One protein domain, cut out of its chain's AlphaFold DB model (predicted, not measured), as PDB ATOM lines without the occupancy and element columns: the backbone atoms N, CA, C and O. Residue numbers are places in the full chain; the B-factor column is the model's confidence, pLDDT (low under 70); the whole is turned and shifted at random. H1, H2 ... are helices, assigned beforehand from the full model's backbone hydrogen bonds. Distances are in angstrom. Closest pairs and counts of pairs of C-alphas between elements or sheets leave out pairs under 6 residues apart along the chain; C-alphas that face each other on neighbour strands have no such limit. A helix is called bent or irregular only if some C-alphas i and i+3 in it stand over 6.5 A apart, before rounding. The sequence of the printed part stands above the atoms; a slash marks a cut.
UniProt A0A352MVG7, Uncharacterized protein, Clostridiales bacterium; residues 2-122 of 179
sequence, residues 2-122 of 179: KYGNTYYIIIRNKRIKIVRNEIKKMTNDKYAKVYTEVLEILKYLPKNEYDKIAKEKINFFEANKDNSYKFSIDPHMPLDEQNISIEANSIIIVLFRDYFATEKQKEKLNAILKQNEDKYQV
ATOM      1  N   LYS A   2      23.545  33.158  32.016       49.59
ATOM      2  CA  LYS A   2      24.346  32.876  30.790       49.59
ATOM      3  C   LYS A   2      24.073  31.510  30.133       49.59
ATOM      4  O   LYS A   2      24.589  31.246  29.058       49.59
ATOM      5  N   TYR A   3      23.234  30.662  30.733       48.66
ATOM      6  CA  TYR A   3      23.042  29.274  30.285       48.66
ATOM      7  C   TYR A   3      21.967  29.079  29.199       48.66
ATOM      8  O   TYR A   3      22.008  28.088  28.477       48.66
ATOM      9  N   GLY A   4      21.034  30.025  29.033       52.44
ATOM     10  CA  GLY A   4      19.920  29.878  28.083       52.44
ATOM     11  C   GLY A   4      20.335  29.936  26.610       52.44
ATOM     12  O   GLY A   4      19.778  29.220  25.782       52.44
ATOM     13  N   ASN A   5      21.351  30.738  26.277       54.56
ATOM     14  CA  ASN A   5      21.744  30.972  24.884       54.56
ATOM     15  C   ASN A   5      22.552  29.790  24.312       54.56
ATOM     16  O   ASN A   5      22.318  29.341  23.192       54.56
ATOM     17  N   THR A   6      23.436  29.198  25.120       57.41
ATOM     18  CA  THR A   6      24.245  28.033  24.729       57.41
ATOM     19  C   THR A   6      23.381  26.794  24.498       57.41
ATOM     20  O   THR A   6      23.577  26.075  23.519       57.41
ATOM     21  N   TYR A   7      22.376  26.571  25.352       53.75
ATOM     22  CA  TYR A   7      21.464  25.430  25.232       53.75
ATOM     23  C   TYR A   7      20.626  25.505  23.943       53.75
ATOM     24  O   TYR A   7      20.479  24.511  23.230       53.75
ATOM     25  N   TYR A   8      20.154  26.704  23.586       54.28
ATOM     26  CA  TYR A   8      19.387  26.937  22.360       54.28
ATOM     27  C   TYR A   8      20.228  26.713  21.089       54.28
ATOM     28  O   TYR A   8      19.768  26.079  20.135       54.28
ATOM     29  N   ILE A   9      21.487  27.164  21.094       56.81
ATOM     30  CA  ILE A   9      22.438  26.957  19.988       56.81
ATOM     31  C   ILE A   9      22.735  25.461  19.790       56.81
ATOM     32  O   ILE A   9      22.721  24.973  18.657       56.81
ATOM     33  N   ILE A  10      22.943  24.709  20.876       57.75
ATOM     34  CA  ILE A  10      23.203  23.261  20.821       57.75
ATOM     35  C   ILE A  10      22.001  22.510  20.230       57.75
ATOM     36  O   ILE A  10      22.171  21.680  19.333       57.75
ATOM     37  N   ILE A  11      20.780  22.829  20.675       50.72
ATOM     38  CA  ILE A  11      19.551  22.200  20.165       50.72
ATOM     39  C   ILE A  11      19.350  22.513  18.674       50.72
ATOM     40  O   ILE A  11      19.046  21.605  17.895       50.72
ATOM     41  N   ARG A  12      19.572  23.765  18.250       51.38
ATOM     42  CA  ARG A  12      19.473  24.178  16.839       51.38
ATOM     43  C   ARG A  12      20.472  23.426  15.958       51.38
ATOM     44  O   ARG A  12      20.083  22.877  14.931       51.38
ATOM     45  N   ASN A  13      21.731  23.326  16.383       56.66
ATOM     46  CA  ASN A  13      22.763  22.597  15.643       56.66
ATOM     47  C   ASN A  13      22.478  21.088  15.567       56.66
ATOM     48  O   ASN A  13      22.672  20.478  14.513       56.66
ATOM     49  N   LYS A  14      21.953  20.489  16.645       65.56
ATOM     50  CA  LYS A  14      21.536  19.080  16.657       65.56
ATOM     51  C   LYS A  14      20.387  18.824  15.677       65.56
ATOM     52  O   LYS A  14      20.472  17.879  14.897       65.56
ATOM     53  N   ARG A  15      19.364  19.691  15.650       64.31
ATOM     54  CA  ARG A  15      18.252  19.611  14.682       64.31
ATOM     55  C   ARG A  15      18.732  19.755  13.238       64.31
ATOM     56  O   ARG A  15      18.369  18.938  12.404       64.31
ATOM     57  N   ILE A  16      19.610  20.719  12.954       66.19
ATOM     58  CA  ILE A  16      20.188  20.902  11.612       66.19
ATOM     59  C   ILE A  16      20.951  19.644  11.161       66.19
ATOM     60  O   ILE A  16      20.845  19.241  10.005       66.19
ATOM     61  N   LYS A  17      21.711  19.000  12.057       72.50
ATOM     62  CA  LYS A  17      22.430  17.756  11.742       72.50
ATOM     63  C   LYS A  17      21.476  16.599  11.420       72.50
ATOM     64  O   LYS A  17      21.746  15.851  10.487       72.50
ATOM     65  N   ILE A  18      20.373  16.471  12.159       71.88
ATOM     66  CA  ILE A  18      19.346  15.445  11.918       71.88
ATOM     67  C   ILE A  18      18.691  15.658  10.550       71.88
ATOM     68  O   ILE A  18      18.724  14.749   9.729       71.88
ATOM     69  N   VAL A  19      18.231  16.880  10.258       67.00
ATOM     70  CA  VAL A  19      17.616  17.222   8.963       67.00
ATOM     71  C   VAL A  19      18.579  16.962   7.802       67.00
ATOM     72  O   VAL A  19      18.195  16.383   6.792       67.00
ATOM     73  N   ARG A  20      19.866  17.312   7.941       66.56
ATOM     74  CA  ARG A  20      20.883  16.999   6.920       66.56
ATOM     75  C   ARG A  20      21.051  15.499   6.692       66.56
ATOM     76  O   ARG A  20      21.216  15.081   5.551       66.56
ATOM     77  N   ASN A  21      21.026  14.695   7.754       69.62
ATOM     78  CA  ASN A  21      21.133  13.242   7.645       69.62
ATOM     79  C   ASN A  21      19.886  12.623   6.997       69.62
ATOM     80  O   ASN A  21      20.025  11.718   6.181       69.62
ATOM     81  N   GLU A  22      18.692  13.121   7.321       60.81
ATOM     82  CA  GLU A  22      17.432  12.693   6.702       60.81
ATOM     83  C   GLU A  22      17.382  13.057   5.218       60.81
ATOM     84  O   GLU A  22      17.066  12.198   4.400       60.81
ATOM     85  N   ILE A  23      17.794  14.277   4.849       59.28
ATOM     86  CA  ILE A  23      17.933  14.686   3.445       59.28
ATOM     87  C   ILE A  23      18.938  13.781   2.736       59.28
ATOM     88  O   ILE A  23      18.623  13.261   1.674       59.28
ATOM     89  N   LYS A  24      20.114  13.533   3.332       68.62
ATOM     90  CA  LYS A  24      21.136  12.647   2.752       68.62
ATOM     91  C   LYS A  24      20.609  11.223   2.543       68.62
ATOM     92  O   LYS A  24      20.902  10.599   1.525       68.62
ATOM     93  N   LYS A  25      19.830  10.706   3.495       67.94
ATOM     94  CA  LYS A  25      19.182   9.398   3.384       67.94
ATOM     95  C   LYS A  25      18.140   9.397   2.261       67.94
ATOM     96  O   LYS A  25      18.220   8.552   1.383       67.94
ATOM     97  N   MET A  26      17.245  10.383   2.230       57.72
ATOM     98  CA  MET A  26      16.229  10.537   1.182       57.72
ATOM     99  C   MET A  26      16.858  10.669  -0.213       57.72
ATOM    100  O   MET A  26      16.368  10.072  -1.170       57.72
ATOM    101  N   THR A  27      17.960  11.415  -0.342       69.12
ATOM    102  CA  THR A  27      18.699  11.513  -1.605       69.12
ATOM    103  C   THR A  27      19.319  10.178  -1.985       69.12
ATOM    104  O   THR A  27      19.212   9.787  -3.141       69.12
ATOM    105  N   ASN A  28      19.904   9.446  -1.032       77.31
ATOM    106  CA  ASN A  28      20.464   8.120  -1.297       77.31
ATOM    107  C   ASN A  28      19.382   7.127  -1.746       77.31
ATOM    108  O   ASN A  28      19.595   6.429  -2.730       77.31
ATOM    109  N   ASP A  29      18.217   7.118  -1.093       84.62
ATOM    110  CA  ASP A  29      17.095   6.246  -1.459       84.62
ATOM    111  C   ASP A  29      16.572   6.581  -2.868       84.62
ATOM    112  O   ASP A  29      16.272   5.689  -3.663       84.62
ATOM    113  N   LYS A  30      16.521   7.872  -3.224       90.25
ATOM    114  CA  LYS A  30      16.166   8.313  -4.580       90.25
ATOM    115  C   LYS A  30      17.200   7.851  -5.609       90.25
ATOM    116  O   LYS A  30      16.820   7.281  -6.627       90.25
ATOM    117  N   TYR A  31      18.493   8.054  -5.349       92.62
ATOM    118  CA  TYR A  31      19.552   7.630  -6.268       92.62
ATOM    119  C   TYR A  31      19.617   6.108  -6.428       92.62
ATOM    120  O   TYR A  31      19.849   5.626  -7.534       92.62
ATOM    121  N   ALA A  32      19.335   5.343  -5.374       95.88
ATOM    122  CA  ALA A  32      19.294   3.888  -5.447       95.88
ATOM    123  C   ALA A  32      18.210   3.387  -6.419       95.88
ATOM    124  O   ALA A  32      18.459   2.507  -7.251       95.88
ATOM    125  N   LYS A  33      17.022   4.001  -6.391       96.38
ATOM    126  CA  LYS A  33      15.961   3.722  -7.372       96.38
ATOM    127  C   LYS A  33      16.385   4.101  -8.784       96.38
ATOM    128  O   LYS A  33      16.271   3.280  -9.686       96.38
ATOM    129  N   VAL A  34      16.981   5.279  -8.950       97.06
ATOM    130  CA  VAL A  34      17.514   5.753 -10.235       97.06
ATOM    131  C   VAL A  34      18.512   4.760 -10.841       97.06
ATOM    132  O   VAL A  34      18.411   4.440 -12.022       97.06
ATOM    133  N   TYR A  35      19.444   4.215 -10.055       97.44
ATOM    134  CA  TYR A  35      20.389   3.209 -10.558       97.44
ATOM    135  C   TYR A  35      19.704   1.900 -10.955       97.44
ATOM    136  O   TYR A  35      20.140   1.252 -11.901       97.44
ATOM    137  N   THR A  36      18.610   1.541 -10.284       97.44
ATOM    138  CA  THR A  36      17.783   0.384 -10.659       97.44
ATOM    139  C   THR A  36      17.149   0.592 -12.032       97.44
ATOM    140  O   THR A  36      17.217  -0.300 -12.872       97.44
ATOM    141  N   GLU A  37      16.600   1.783 -12.290       97.25
ATOM    142  CA  GLU A  37      16.015   2.140 -13.591       97.25
ATOM    143  C   GLU A  37      17.064   2.147 -14.703       97.25
ATOM    144  O   GLU A  37      16.847   1.572 -15.767       97.25
ATOM    145  N   VAL A  38      18.232   2.744 -14.440       96.94
ATOM    146  CA  VAL A  38      19.353   2.760 -15.390       96.94
ATOM    147  C   VAL A  38      19.762   1.336 -15.752       96.94
ATOM    148  O   VAL A  38      19.831   1.007 -16.932       96.94
ATOM    149  N   LEU A  39      20.002   0.478 -14.759       97.19
ATOM    150  CA  LEU A  39      20.398  -0.910 -15.002       97.19
ATOM    151  C   LEU A  39      19.335  -1.690 -15.771       97.19
ATOM    152  O   LEU A  39      19.691  -2.477 -16.646       97.19
ATOM    153  N   GLU A  40      18.054  -1.460 -15.487       95.50
ATOM    154  CA  GLU A  40      16.959  -2.089 -16.221       95.50
ATOM    155  C   GLU A  40      16.982  -1.712 -17.704       95.50
ATOM    156  O   GLU A  40      16.932  -2.595 -18.555       95.50
ATOM    157  N   ILE A  41      17.156  -0.429 -18.025       92.75
ATOM    158  CA  ILE A  41      17.262   0.042 -19.414       92.75
ATOM    159  C   ILE A  41      18.485  -0.575 -20.106       92.75
ATOM    160  O   ILE A  41      18.395  -1.026 -21.250       92.75
ATOM    161  N   LEU A  42      19.630  -0.637 -19.415       92.75
ATOM    162  CA  LEU A  42      20.869  -1.174 -19.987       92.75
ATOM    163  C   LEU A  42      20.764  -2.661 -20.368       92.75
ATOM    164  O   LEU A  42      21.469  -3.080 -21.286       92.75
ATOM    165  N   LYS A  43      19.875  -3.453 -19.744       89.50
ATOM    166  CA  LYS A  43      19.653  -4.873 -20.102       89.50
ATOM    167  C   LYS A  43      19.166  -5.072 -21.536       89.50
ATOM    168  O   LYS A  43      19.377  -6.142 -22.101       89.50
ATOM    169  N   TYR A  44      18.513  -4.067 -22.110       87.44
ATOM    170  CA  TYR A  44      17.958  -4.131 -23.463       87.44
ATOM    171  C   TYR A  44      18.940  -3.646 -24.533       87.44
ATOM    172  O   TYR A  44      18.628  -3.694 -25.724       87.44
ATOM    173  N   LEU A  45      20.135  -3.195 -24.135       84.62
ATOM    174  CA  LEU A  45      21.197  -2.896 -25.083       84.62
ATOM    175  C   LEU A  45      21.762  -4.191 -25.676       84.62
ATOM    176  O   LEU A  45      21.933  -5.186 -24.967       84.62
ATOM    177  N   PRO A  46      22.118  -4.194 -26.971       83.81
ATOM    178  CA  PRO A  46      22.834  -5.319 -27.539       83.81
ATOM    179  C   PRO A  46      24.203  -5.437 -26.860       83.81
ATOM    180  O   PRO A  46      24.832  -4.440 -26.497       83.81
ATOM    181  N   LYS A  47      24.676  -6.676 -26.692       84.31
ATOM    182  CA  LYS A  47      25.877  -6.982 -25.903       84.31
ATOM    183  C   LYS A  47      27.101  -6.153 -26.316       84.31
ATOM    184  O   LYS A  47      27.820  -5.656 -25.463       84.31
ATOM    185  N   ASN A  48      27.301  -5.950 -27.617       82.38
ATOM    186  CA  ASN A  48      28.411  -5.159 -28.153       82.38
ATOM    187  C   ASN A  48      28.370  -3.675 -27.745       82.38
ATOM    188  O   ASN A  48      29.417  -3.042 -27.700       82.38
ATOM    189  N   GLU A  49      27.185  -3.108 -27.510       86.19
ATOM    190  CA  GLU A  49      27.034  -1.746 -26.991       86.19
ATOM    191  C   GLU A  49      27.194  -1.752 -25.472       86.19
ATOM    192  O   GLU A  49      27.957  -0.954 -24.938       86.19
ATOM    193  N   TYR A  50      26.561  -2.697 -24.773       89.19
ATOM    194  CA  TYR A  50      26.707  -2.838 -23.323       89.19
ATOM    195  C   TYR A  50      28.182  -2.955 -22.894       89.19
ATOM    196  O   TYR A  50      28.622  -2.247 -21.991       89.19
ATOM    197  N   ASP A  51      28.963  -3.768 -23.609       90.69
ATOM    198  CA  ASP A  51      30.382  -4.018 -23.334       90.69
ATOM    199  C   ASP A  51      31.282  -2.778 -23.558       90.69
ATOM    200  O   ASP A  51      32.429  -2.774 -23.113       90.69
ATOM    201  N   LYS A  52      30.793  -1.707 -24.209       92.69
ATOM    202  CA  LYS A  52      31.536  -0.434 -24.324       92.69
ATOM    203  C   LYS A  52      31.558   0.348 -23.013       92.69
ATOM    204  O   LYS A  52      32.450   1.172 -22.821       92.69
ATOM    205  N   ILE A  53      30.575   0.138 -22.136       94.19
ATOM    206  CA  ILE A  53      30.493   0.850 -20.861       94.19
ATOM    207  C   ILE A  53      31.583   0.314 -19.931       94.19
ATOM    208  O   ILE A  53      31.708  -0.892 -19.728       94.19
ATOM    209  N   ALA A  54      32.347   1.216 -19.311       95.62
ATOM    210  CA  ALA A  54      33.364   0.836 -18.335       95.62
ATOM    211  C   ALA A  54      32.758  -0.016 -17.205       95.62
ATOM    212  O   ALA A  54      31.763   0.368 -16.578       95.62
ATOM    213  N   LYS A  55      33.376  -1.163 -16.909       95.56
ATOM    214  CA  LYS A  55      32.862  -2.128 -15.925       95.56
ATOM    215  C   LYS A  55      32.723  -1.508 -14.534       95.56
ATOM    216  O   LYS A  55      31.788  -1.825 -13.804       95.56
ATOM    217  N   GLU A  56      33.605  -0.578 -14.184       95.25
ATOM    218  CA  GLU A  56      33.564   0.175 -12.933       95.25
ATOM    219  C   GLU A  56      32.268   0.985 -12.799       95.25
ATOM    220  O   GLU A  56      31.725   1.087 -11.699       95.25
ATOM    221  N   LYS A  57      31.737   1.526 -13.907       94.69
ATOM    222  CA  LYS A  57      30.462   2.260 -13.912       94.69
ATOM    223  C   LYS A  57      29.284   1.328 -13.667       94.69
ATOM    224  O   LYS A  57      28.444   1.641 -12.828       94.69
ATOM    225  N   ILE A  58      29.252   0.180 -14.340       97.12
ATOM    226  CA  ILE A  58      28.215  -0.837 -14.122       97.12
ATOM    227  C   ILE A  58      28.244  -1.326 -12.672       97.12
ATOM    228  O   ILE A  58      27.221  -1.291 -11.993       97.12
ATOM    229  N   ASN A  59      29.423  -1.691 -12.164       97.25
ATOM    230  CA  ASN A  59      29.594  -2.138 -10.782       97.25
ATOM    231  C   ASN A  59      29.149  -1.070  -9.774       97.25
ATOM    232  O   ASN A  59      28.558  -1.401  -8.749       97.25
ATOM    233  N   PHE A  60      29.421   0.208 -10.057       96.44
ATOM    234  CA  PHE A  60      28.959   1.308  -9.219       96.44
ATOM    235  C   PHE A  60      27.428   1.368  -9.163       96.44
ATOM    236  O   PHE A  60      26.877   1.495  -8.071       96.44
ATOM    237  N   PHE A  61      26.735   1.245 -10.298       96.62
ATOM    238  CA  PHE A  61      25.271   1.216 -10.308       96.62
ATOM    239  C   PHE A  61      24.731  -0.010  -9.566       96.62
ATOM    240  O   PHE A  61      23.860   0.139  -8.717       96.62
ATOM    241  N   GLU A  62      25.293  -1.195  -9.814       96.88
ATOM    242  CA  GLU A  62      24.875  -2.444  -9.160       96.88
ATOM    243  C   GLU A  62      25.039  -2.391  -7.638       96.88
ATOM    244  O   GLU A  62      24.136  -2.774  -6.895       96.88
ATOM    245  N   ALA A  63      26.162  -1.856  -7.155       96.00
ATOM    246  CA  ALA A  63      26.439  -1.743  -5.726       96.00
ATOM    247  C   ALA A  63      25.541  -0.723  -5.009       96.00
ATOM    248  O   ALA A  63      25.365  -0.818  -3.795       96.00
ATOM    249  N   ASN A  64      24.993   0.255  -5.737       95.50
ATOM    250  CA  ASN A  64      24.207   1.345  -5.160       95.50
ATOM    251  C   ASN A  64      22.709   1.269  -5.494       95.50
ATOM    252  O   ASN A  64      21.969   2.152  -5.066       95.50
ATOM    253  N   LYS A  65      22.246   0.263  -6.246       95.31
ATOM    254  CA  LYS A  65      20.834   0.145  -6.630       95.31
ATOM    255  C   LYS A  65      19.932  -0.242  -5.458       95.31
ATOM    256  O   LYS A  65      20.354  -0.873  -4.489       95.31
ATOM    257  N   ASP A  66      18.653   0.079  -5.592       96.12
ATOM    258  CA  ASP A  66      17.608  -0.384  -4.689       96.12
ATOM    259  C   ASP A  66      17.158  -1.793  -5.113       96.12
ATOM    260  O   ASP A  66      16.595  -2.000  -6.183       96.12
ATOM    261  N   ASN A  67      17.412  -2.795  -4.270       93.00
ATOM    262  CA  ASN A  67      17.016  -4.179  -4.552       93.00
ATOM    263  C   ASN A  67      15.517  -4.449  -4.334       93.00
ATOM    264  O   ASN A  67      15.015  -5.482  -4.773       93.00
ATOM    265  N   SER A  68      14.818  -3.561  -3.624       94.94
ATOM    266  CA  SER A  68      13.396  -3.699  -3.300       94.94
ATOM    267  C   SER A  68      12.490  -2.994  -4.309       94.94
ATOM    268  O   SER A  68      11.343  -3.402  -4.508       94.94
ATOM    269  N   TYR A  69      13.008  -1.957  -4.968       95.62
ATOM    270  CA  TYR A  69      12.298  -1.230  -6.005       95.62
ATOM    271  C   TYR A  69      12.213  -2.061  -7.285       95.62
ATOM    272  O   TYR A  69      13.220  -2.460  -7.866       95.62
ATOM    273  N   LYS A  70      10.983  -2.335  -7.721       93.25
ATOM    274  CA  LYS A  70      10.711  -3.069  -8.954       93.25
ATOM    275  C   LYS A  70      10.387  -2.073 -10.052       93.25
ATOM    276  O   LYS A  70       9.373  -1.385  -9.978       93.25
ATOM    277  N   PHE A  71      11.242  -2.035 -11.059       94.69
ATOM    278  CA  PHE A  71      11.070  -1.238 -12.259       94.69
ATOM    279  C   PHE A  71      11.351  -2.120 -13.472       94.69
ATOM    280  O   PHE A  71      12.275  -2.930 -13.439       94.69
ATOM    281  N   SER A  72      10.532  -1.982 -14.506       92.19
ATOM    282  CA  SER A  72      10.627  -2.740 -15.751       92.19
ATOM    283  C   SER A  72      10.177  -1.850 -16.895       92.19
ATOM    284  O   SER A  72       9.213  -1.098 -16.727       92.19
ATOM    285  N   ILE A  73      10.829  -1.980 -18.045       87.38
ATOM    286  CA  ILE A  73      10.445  -1.261 -19.259       87.38
ATOM    287  C   ILE A  73       9.798  -2.201 -20.274       87.38
ATOM    288  O   ILE A  73      10.135  -3.384 -20.338       87.38
ATOM    289  N   ASP A  74       8.880  -1.671 -21.079       85.00
ATOM    290  CA  ASP A  74       8.338  -2.376 -22.241       85.00
ATOM    291  C   ASP A  74       9.210  -2.068 -23.473       85.00
ATOM    292  O   ASP A  74       9.251  -0.918 -23.915       85.00
ATOM    293  N   PRO A  75       9.903  -3.055 -24.070       79.88
ATOM    294  CA  PRO A  75      10.731  -2.841 -25.261       79.88
ATOM    295  C   PRO A  75       9.940  -2.423 -26.503       79.88
ATOM    296  O   PRO A  75      10.525  -1.957 -27.485       79.88
ATOM    297  N   HIS A  76       8.624  -2.637 -26.500       82.25
ATOM    298  CA  HIS A  76       7.737  -2.262 -27.594       82.25
ATOM    299  C   HIS A  76       7.234  -0.819 -27.474       82.25
ATOM    300  O   HIS A  76       6.740  -0.278 -28.468       82.25
ATOM    301  N   MET A  77       7.410  -0.192 -26.306       83.50
ATOM    302  CA  MET A  77       6.997   1.177 -26.017       83.50
ATOM    303  C   MET A  77       8.166   2.169 -26.177       83.50
ATOM    304  O   MET A  77       9.293   1.872 -25.758       83.50
ATOM    305  N   PRO A  78       7.934   3.362 -26.754       81.00
ATOM    306  CA  PRO A  78       8.934   4.426 -26.793       81.00
ATOM    307  C   PRO A  78       9.427   4.829 -25.398       81.00
ATOM    308  O   PRO A  78       8.639   4.901 -24.461       81.00
ATOM    309  N   LEU A  79      10.734   5.098 -25.254       77.38
ATOM    310  CA  LEU A  79      11.362   5.437 -23.962       77.38
ATOM    311  C   LEU A  79      10.761   6.690 -23.302       77.38
ATOM    312  O   LEU A  79      10.733   6.776 -22.081       77.38
ATOM    313  N   ASP A  80      10.294   7.646 -24.097       77.94
ATOM    314  CA  ASP A  80       9.661   8.892 -23.660       77.94
ATOM    315  C   ASP A  80       8.229   8.709 -23.144       77.94
ATOM    316  O   ASP A  80       7.749   9.540 -22.375       77.94
ATOM    317  N   GLU A  81       7.574   7.605 -23.501       86.19
ATOM    318  CA  GLU A  81       6.271   7.232 -22.947       86.19
ATOM    319  C   GLU A  81       6.401   6.355 -21.689       86.19
ATOM    320  O   GLU A  81       5.426   6.127 -20.972       86.19
ATOM    321  N   GLN A  82       7.611   5.874 -21.388       88.50
ATOM    322  CA  GLN A  82       7.864   5.064 -20.200       88.50
ATOM    323  C   GLN A  82       8.042   5.945 -18.966       88.50
ATOM    324  O   GLN A  82       8.600   7.038 -19.024       88.50
ATOM    325  N   ASN A  83       7.617   5.440 -17.808       91.81
ATOM    326  CA  ASN A  83       7.706   6.157 -16.534       91.81
ATOM    327  C   ASN A  83       9.132   6.124 -15.942       91.81
ATOM    328  O   ASN A  83       9.335   5.671 -14.816       91.81
ATOM    329  N   ILE A  84      10.122   6.552 -16.725       91.69
ATOM    330  CA  ILE A  84      11.527   6.654 -16.326       91.69
ATOM    331  C   ILE A  84      11.729   7.986 -15.600       91.69
ATOM    332  O   ILE A  84      11.296   9.042 -16.071       91.69
ATOM    333  N   SER A  85      12.420   7.961 -14.462       93.62
ATOM    334  CA  SER A  85      12.727   9.184 -13.725       93.62
ATOM    335  C   SER A  85      13.619  10.135 -14.531       93.62
ATOM    336  O   SER A  85      14.477   9.736 -15.323       93.62
ATOM    337  N   ILE A  86      13.455  11.435 -14.284       90.25
ATOM    338  CA  ILE A  86      14.265  12.487 -14.916       90.25
ATOM    339  C   ILE A  86      15.756  12.270 -14.610       90.25
ATOM    340  O   ILE A  86      16.618  12.465 -15.471       90.25
ATOM    341  N   GLU A  87      16.071  11.827 -13.394       93.12
ATOM    342  CA  GLU A  87      17.436  11.530 -12.971       93.12
ATOM    343  C   GLU A  87      18.022  10.314 -13.700       93.12
ATOM    344  O   GLU A  87      19.178  10.374 -14.125       93.12
ATOM    345  N   ALA A  88      17.247   9.241 -13.904       94.38
ATOM    346  CA  ALA A  88      17.700   8.094 -14.691       94.38
ATOM    347  C   ALA A  88      17.937   8.492 -16.149       94.38
ATOM    348  O   ALA A  88      19.013   8.221 -16.684       94.38
ATOM    349  N   ASN A  89      17.009   9.237 -16.755       91.50
ATOM    350  CA  ASN A  89      17.179   9.788 -18.103       91.50
ATOM    351  C   ASN A  89      18.448  10.642 -18.223       91.50
ATOM    352  O   ASN A  89      19.185  10.528 -19.202       91.50
ATOM    353  N   SER A  90      18.759  11.440 -17.201       90.75
ATOM    354  CA  SER A  90      19.987  12.240 -17.165       90.75
ATOM    355  C   SER A  90      21.246  11.363 -17.200       90.75
ATOM    356  O   SER A  90      22.183  11.658 -17.942       90.75
ATOM    357  N   ILE A  91      21.265  10.253 -16.453       94.88
ATOM    358  CA  ILE A  91      22.383   9.297 -16.474       94.88
ATOM    359  C   ILE A  91      22.481   8.601 -17.836       94.88
ATOM    360  O   ILE A  91      23.583   8.483 -18.371       94.88
ATOM    361  N   ILE A  92      21.358   8.186 -18.429       93.00
ATOM    362  CA  ILE A  92      21.333   7.555 -19.756       93.00
ATOM    363  C   ILE A  92      21.889   8.498 -20.831       93.00
ATOM    364  O   ILE A  92      22.694   8.068 -21.656       93.00
ATOM    365  N   ILE A  93      21.545   9.789 -20.795       89.94
ATOM    366  CA  ILE A  93      22.091  10.798 -21.719       89.94
ATOM    367  C   ILE A  93      23.613  10.917 -21.571       89.94
ATOM    368  O   ILE A  93      24.326  10.985 -22.575       89.94
ATOM    369  N   VAL A  94      24.125  10.914 -20.336       92.12
ATOM    370  CA  VAL A  94      25.572  10.950 -20.070       92.12
ATOM    371  C   VAL A  94      26.258   9.694 -20.611       92.12
ATOM    372  O   VAL A  94      27.258   9.813 -21.316       92.12
ATOM    373  N   LEU A  95      25.705   8.505 -20.355       92.50
ATOM    374  CA  LEU A  95      26.244   7.252 -20.894       92.50
ATOM    375  C   LEU A  95      26.236   7.251 -22.426       92.50
ATOM    376  O   LEU A  95      27.226   6.869 -23.046       92.50
ATOM    377  N   PHE A  96      25.158   7.740 -23.040       89.44
ATOM    378  CA  PHE A  96      25.074   7.875 -24.487       89.44
ATOM    379  C   PHE A  96      26.155   8.786 -25.046       89.44
ATOM    380  O   PHE A  96      26.859   8.396 -25.978       89.44
ATOM    381  N   ARG A  97      26.331   9.969 -24.457       90.06
ATOM    382  CA  ARG A  97      27.380  10.908 -24.857       90.06
ATOM    383  C   ARG A  97      28.770  10.283 -24.747       90.06
ATOM    384  O   ARG A  97      29.578  10.471 -25.651       90.06
ATOM    385  N   ASP A  98      29.041   9.578 -23.654       91.94
ATOM    386  CA  ASP A  98      30.394   9.138 -23.315       91.94
ATOM    387  C   ASP A  98      30.804   7.850 -24.052       91.94
ATOM    388  O   ASP A  98      31.968   7.724 -24.429       91.94
ATOM    389  N   TYR A  99      29.870   6.922 -24.306       90.88
ATOM    390  CA  TYR A  99      30.190   5.580 -24.823       90.88
ATOM    391  C   TYR A  99      29.615   5.257 -26.209       90.88
ATOM    392  O   TYR A  99      30.147   4.382 -26.895       90.88
ATOM    393  N   PHE A 100      28.546   5.934 -26.640       87.88
ATOM    394  CA  PHE A 100      27.806   5.558 -27.858       87.88
ATOM    395  C   PHE A 100      27.852   6.629 -28.948       87.88
ATOM    396  O   PHE A 100      27.862   6.309 -30.138       87.88
ATOM    397  N   ALA A 101      27.867   7.902 -28.560       88.12
ATOM    398  CA  ALA A 101      27.745   9.012 -29.484       88.12
ATOM    399  C   ALA A 101      29.022   9.226 -30.307       88.12
ATOM    400  O   ALA A 101      30.128   9.356 -29.783       88.12
ATOM    401  N   THR A 102      28.842   9.368 -31.615       91.06
ATOM    402  CA  THR A 102      29.854   9.940 -32.516       91.06
ATOM    403  C   THR A 102      30.039  11.436 -32.251       91.06
ATOM    404  O   THR A 102      29.140  12.087 -31.721       91.06
ATOM    405  N   GLU A 103      31.151  12.025 -32.697       91.88
ATOM    406  CA  GLU A 103      31.411  13.466 -32.521       91.88
ATOM    407  C   GLU A 103      30.275  14.346 -33.065       91.88
ATOM    408  O   GLU A 103      29.752  15.205 -32.361       91.88
ATOM    409  N   LYS A 104      29.758  14.032 -34.259       92.38
ATOM    410  CA  LYS A 104      28.607  14.744 -34.839       92.38
ATOM    411  C   LYS A 104      27.330  14.612 -33.997       92.38
ATOM    412  O   LYS A 104      26.489  15.511 -33.987       92.38
ATOM    413  N   GLN A 105      27.129  13.479 -33.325       88.69
ATOM    414  CA  GLN A 105      25.999  13.300 -32.406       88.69
ATOM    415  C   GLN A 105      26.221  14.059 -31.097       88.69
ATOM    416  O   GLN A 105      25.267  14.650 -30.597       88.69
ATOM    417  N   LYS A 106      27.454  14.102 -30.579       89.06
ATOM    418  CA  LYS A 106      27.819  14.904 -29.403       89.06
ATOM    419  C   LYS A 106      27.587  16.390 -29.655       89.06
ATOM    420  O   LYS A 106      26.966  17.045 -28.827       89.06
ATOM    421  N   GLU A 107      27.998  16.908 -30.810       90.44
ATOM    422  CA  GLU A 107      27.745  18.300 -31.211       90.44
ATOM    423  C   GLU A 107      26.249  18.634 -31.195       90.44
ATOM    424  O   GLU A 107      25.832  19.622 -30.589       90.44
ATOM    425  N   LYS A 108      25.423  17.775 -31.805       91.06
ATOM    426  CA  LYS A 108      23.964  17.942 -31.808       91.06
ATOM    427  C   LYS A 108      23.369  17.878 -30.406       91.06
ATOM    428  O   LYS A 108      22.532  18.710 -30.068       91.06
ATOM    429  N   LEU A 109      23.796  16.908 -29.598       87.44
ATOM    430  CA  LEU A 109      23.346  16.766 -28.218       87.44
ATOM    431  C   LEU A 109      23.687  18.020 -27.405       87.44
ATOM    432  O   LEU A 109      22.818  18.565 -26.734       87.44
ATOM    433  N   ASN A 110      24.915  18.524 -27.524       87.69
ATOM    434  CA  ASN A 110      25.357  19.732 -26.833       87.69
ATOM    435  C   ASN A 110      24.543  20.962 -27.249       87.69
ATOM    436  O   ASN A 110      24.190  21.770 -26.394       87.69
ATOM    437  N   ALA A 111      24.204  21.095 -28.534       90.62
ATOM    438  CA  ALA A 111      23.349  22.180 -29.010       90.62
ATOM    439  C   ALA A 111      21.940  22.122 -28.391       90.62
ATOM    440  O   ALA A 111      21.430  23.147 -27.942       90.62
ATOM    441  N   ILE A 112      21.341  20.928 -28.311       90.25
ATOM    442  CA  ILE A 112      20.025  20.719 -27.687       90.25
ATOM    443  C   ILE A 112      20.080  21.034 -26.188       90.25
ATOM    444  O   ILE A 112      19.241  21.778 -25.685       90.25
ATOM    445  N   LEU A 113      21.082  20.505 -25.478       87.12
ATOM    446  CA  LEU A 113      21.258  20.748 -24.044       87.12
ATOM    447  C   LEU A 113      21.444  22.240 -23.756       87.12
ATOM    448  O   LEU A 113      20.798  22.767 -22.855       87.12
ATOM    449  N   LYS A 114      22.256  22.930 -24.563       93.12
ATOM    450  CA  LYS A 114      22.457  24.377 -24.448       93.12
ATOM    451  C   LYS A 114      21.154  25.146 -24.663       93.12
ATOM    452  O   LYS A 114      20.820  26.005 -23.860       93.12
ATOM    453  N   GLN A 115      20.392  24.812 -25.702       94.62
ATOM    454  CA  GLN A 115      19.116  25.471 -25.969       94.62
ATOM    455  C   GLN A 115      18.107  25.271 -24.827       94.62
ATOM    456  O   GLN A 115      17.352  26.186 -24.503       94.62
ATOM    457  N   ASN A 116      18.070  24.077 -24.233       88.00
ATOM    458  CA  ASN A 116      17.189  23.783 -23.105       88.00
ATOM    459  C   ASN A 116      17.599  24.561 -21.850       88.00
ATOM    460  O   ASN A 116      16.731  25.107 -21.172       88.00
ATOM    461  N   GLU A 117      18.901  24.657 -21.585       91.38
ATOM    462  CA  GLU A 117      19.440  25.474 -20.498       91.38
ATOM    463  C   GLU A 117      19.078  26.951 -20.695       91.38
ATOM    464  O   GLU A 117      18.504  27.565 -19.802       91.38
ATOM    465  N   ASP A 118      19.311  27.507 -21.888       94.00
ATOM    466  CA  ASP A 118      18.990  28.905 -22.200       94.00
ATOM    467  C   ASP A 118      17.493  29.204 -21.971       94.00
ATOM    468  O   ASP A 118      17.139  30.224 -21.376       94.00
ATOM    469  N   LYS A 119      16.601  28.292 -22.386       94.50
ATOM    470  CA  LYS A 119      15.152  28.404 -22.136       94.50
ATOM    471  C   LYS A 119      14.825  28.391 -20.645       94.50
ATOM    472  O   LYS A 119      14.099  29.268 -20.180       94.50
ATOM    473  N   TYR A 120      15.389  27.442 -19.902       89.94
ATOM    474  CA  TYR A 120      15.191  27.348 -18.459       89.94
ATOM    475  C   TYR A 120      15.660  28.620 -17.741       89.94
ATOM    476  O   TYR A 120      14.954  29.150 -16.883       89.94
ATOM    477  N   GLN A 121      16.802  29.184 -18.138       88.81
ATOM    478  CA  GLN A 121      17.307  30.427 -17.554       88.81
ATOM    479  C   GLN A 121      16.405  31.629 -17.851       88.81
ATOM    480  O   GLN A 121      16.191  32.469 -16.974       88.81
ATOM    481  N   VAL A 122      15.817  31.706 -19.050       90.75
ATOM    482  CA  VAL A 122      14.809  32.728 -19.373       90.75
ATOM    483  C   VAL A 122      13.562  32.566 -18.499       90.75
ATOM    484  O   VAL A 122      13.067  33.559 -17.968       90.75
TER     485      VAL A 122
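This is residues 2 to 122 of the 179 residues of an uncharacterized protein of Clostridiales bacterium (UniProt A0A352MVG7). One very long helix, H1, forms a shaft whose first part, residues 3 to 27, sticks out free from a small head, while H3 and H4 pack on H1 near its other end. H5 folds back from the end of H4, and its residues 111 to 122 stick out from the head as a second, shorter arm. The short H2 lies in the turn between H1 and H3, and a long stretch without named elements, residues 65 to 85, joins H3 to H4. The printed part has 121 residues with five named helices, H1 to H5 in that order, and no named strand, an all-helix class. It is only just loose, close to extended, with a radius of gyration of the C-alphas of 20.4 A, and its elongated outline spans 69 by 40 by 28 A.

H1, residues 3 to 42, touches H3, residues 55 to 64, with its residues 31 to 39 alone; the closest C-alphas, of Tyr 35 and Phe 61, are 5.3 A apart. These two run opposite ways at a steep tilt of 54 degrees. H1 also touches H4, residues 86 to 100, through residues 34 to 38 of H1 and 87 to 92 of H4 alone; the closest C-alphas, of Val 34 and Ala 88, are 5.0 A apart. H1 and H4 run the same way at a steep tilt of 54 degrees. H3 and H4 are apart. H2, residues 47 to 50, is close to H1 but not clearly touching, with the closest C-alphas, of Leu 42 and Tyr 50, 6.9 A apart. H5, residues 103 to 122, is close to H4 but not clearly touching: the closest C-alphas, of Arg 97 and Lys 106, are 6.1 A apart, and the two run opposite ways at a shallow tilt of 28 degrees. H5 is apart from H1, H2 and H3. In H1, H3, H4 and H5 every O i to N i+4 pair is within hydrogen-bond range; H2 is too short for such a pair.

H1 begins at C-alpha 3, (23.042, 29.274, 30.285), and is 58.8 A long from first to last C-alpha, ending at C-alpha 42, (20.869, -1.174, -19.987). H2 measures 5.0 A, H3 14.2 A and H4 20.0 A. H4 is neither bent nor irregular, but only just: C-alphas 97 and 100 are 6.1 A apart. H5 measures 28.6 A and ends at C-alpha 122, (14.809, 32.728, -19.373).

The two C-alphas farthest apart, those of Lys 2 and Asn 48, are 70.3 A apart. Without the stretches that stand free, residues 2 to 27 and 111 to 122, the body spans 39 by 30 by 24 A. The printed part has no cut; the link from H3 to H4, 21 residues, is long. The mean pLDDT of the printed part is 84.5, and residues 2 to 16 and 19 to 27 are under 70.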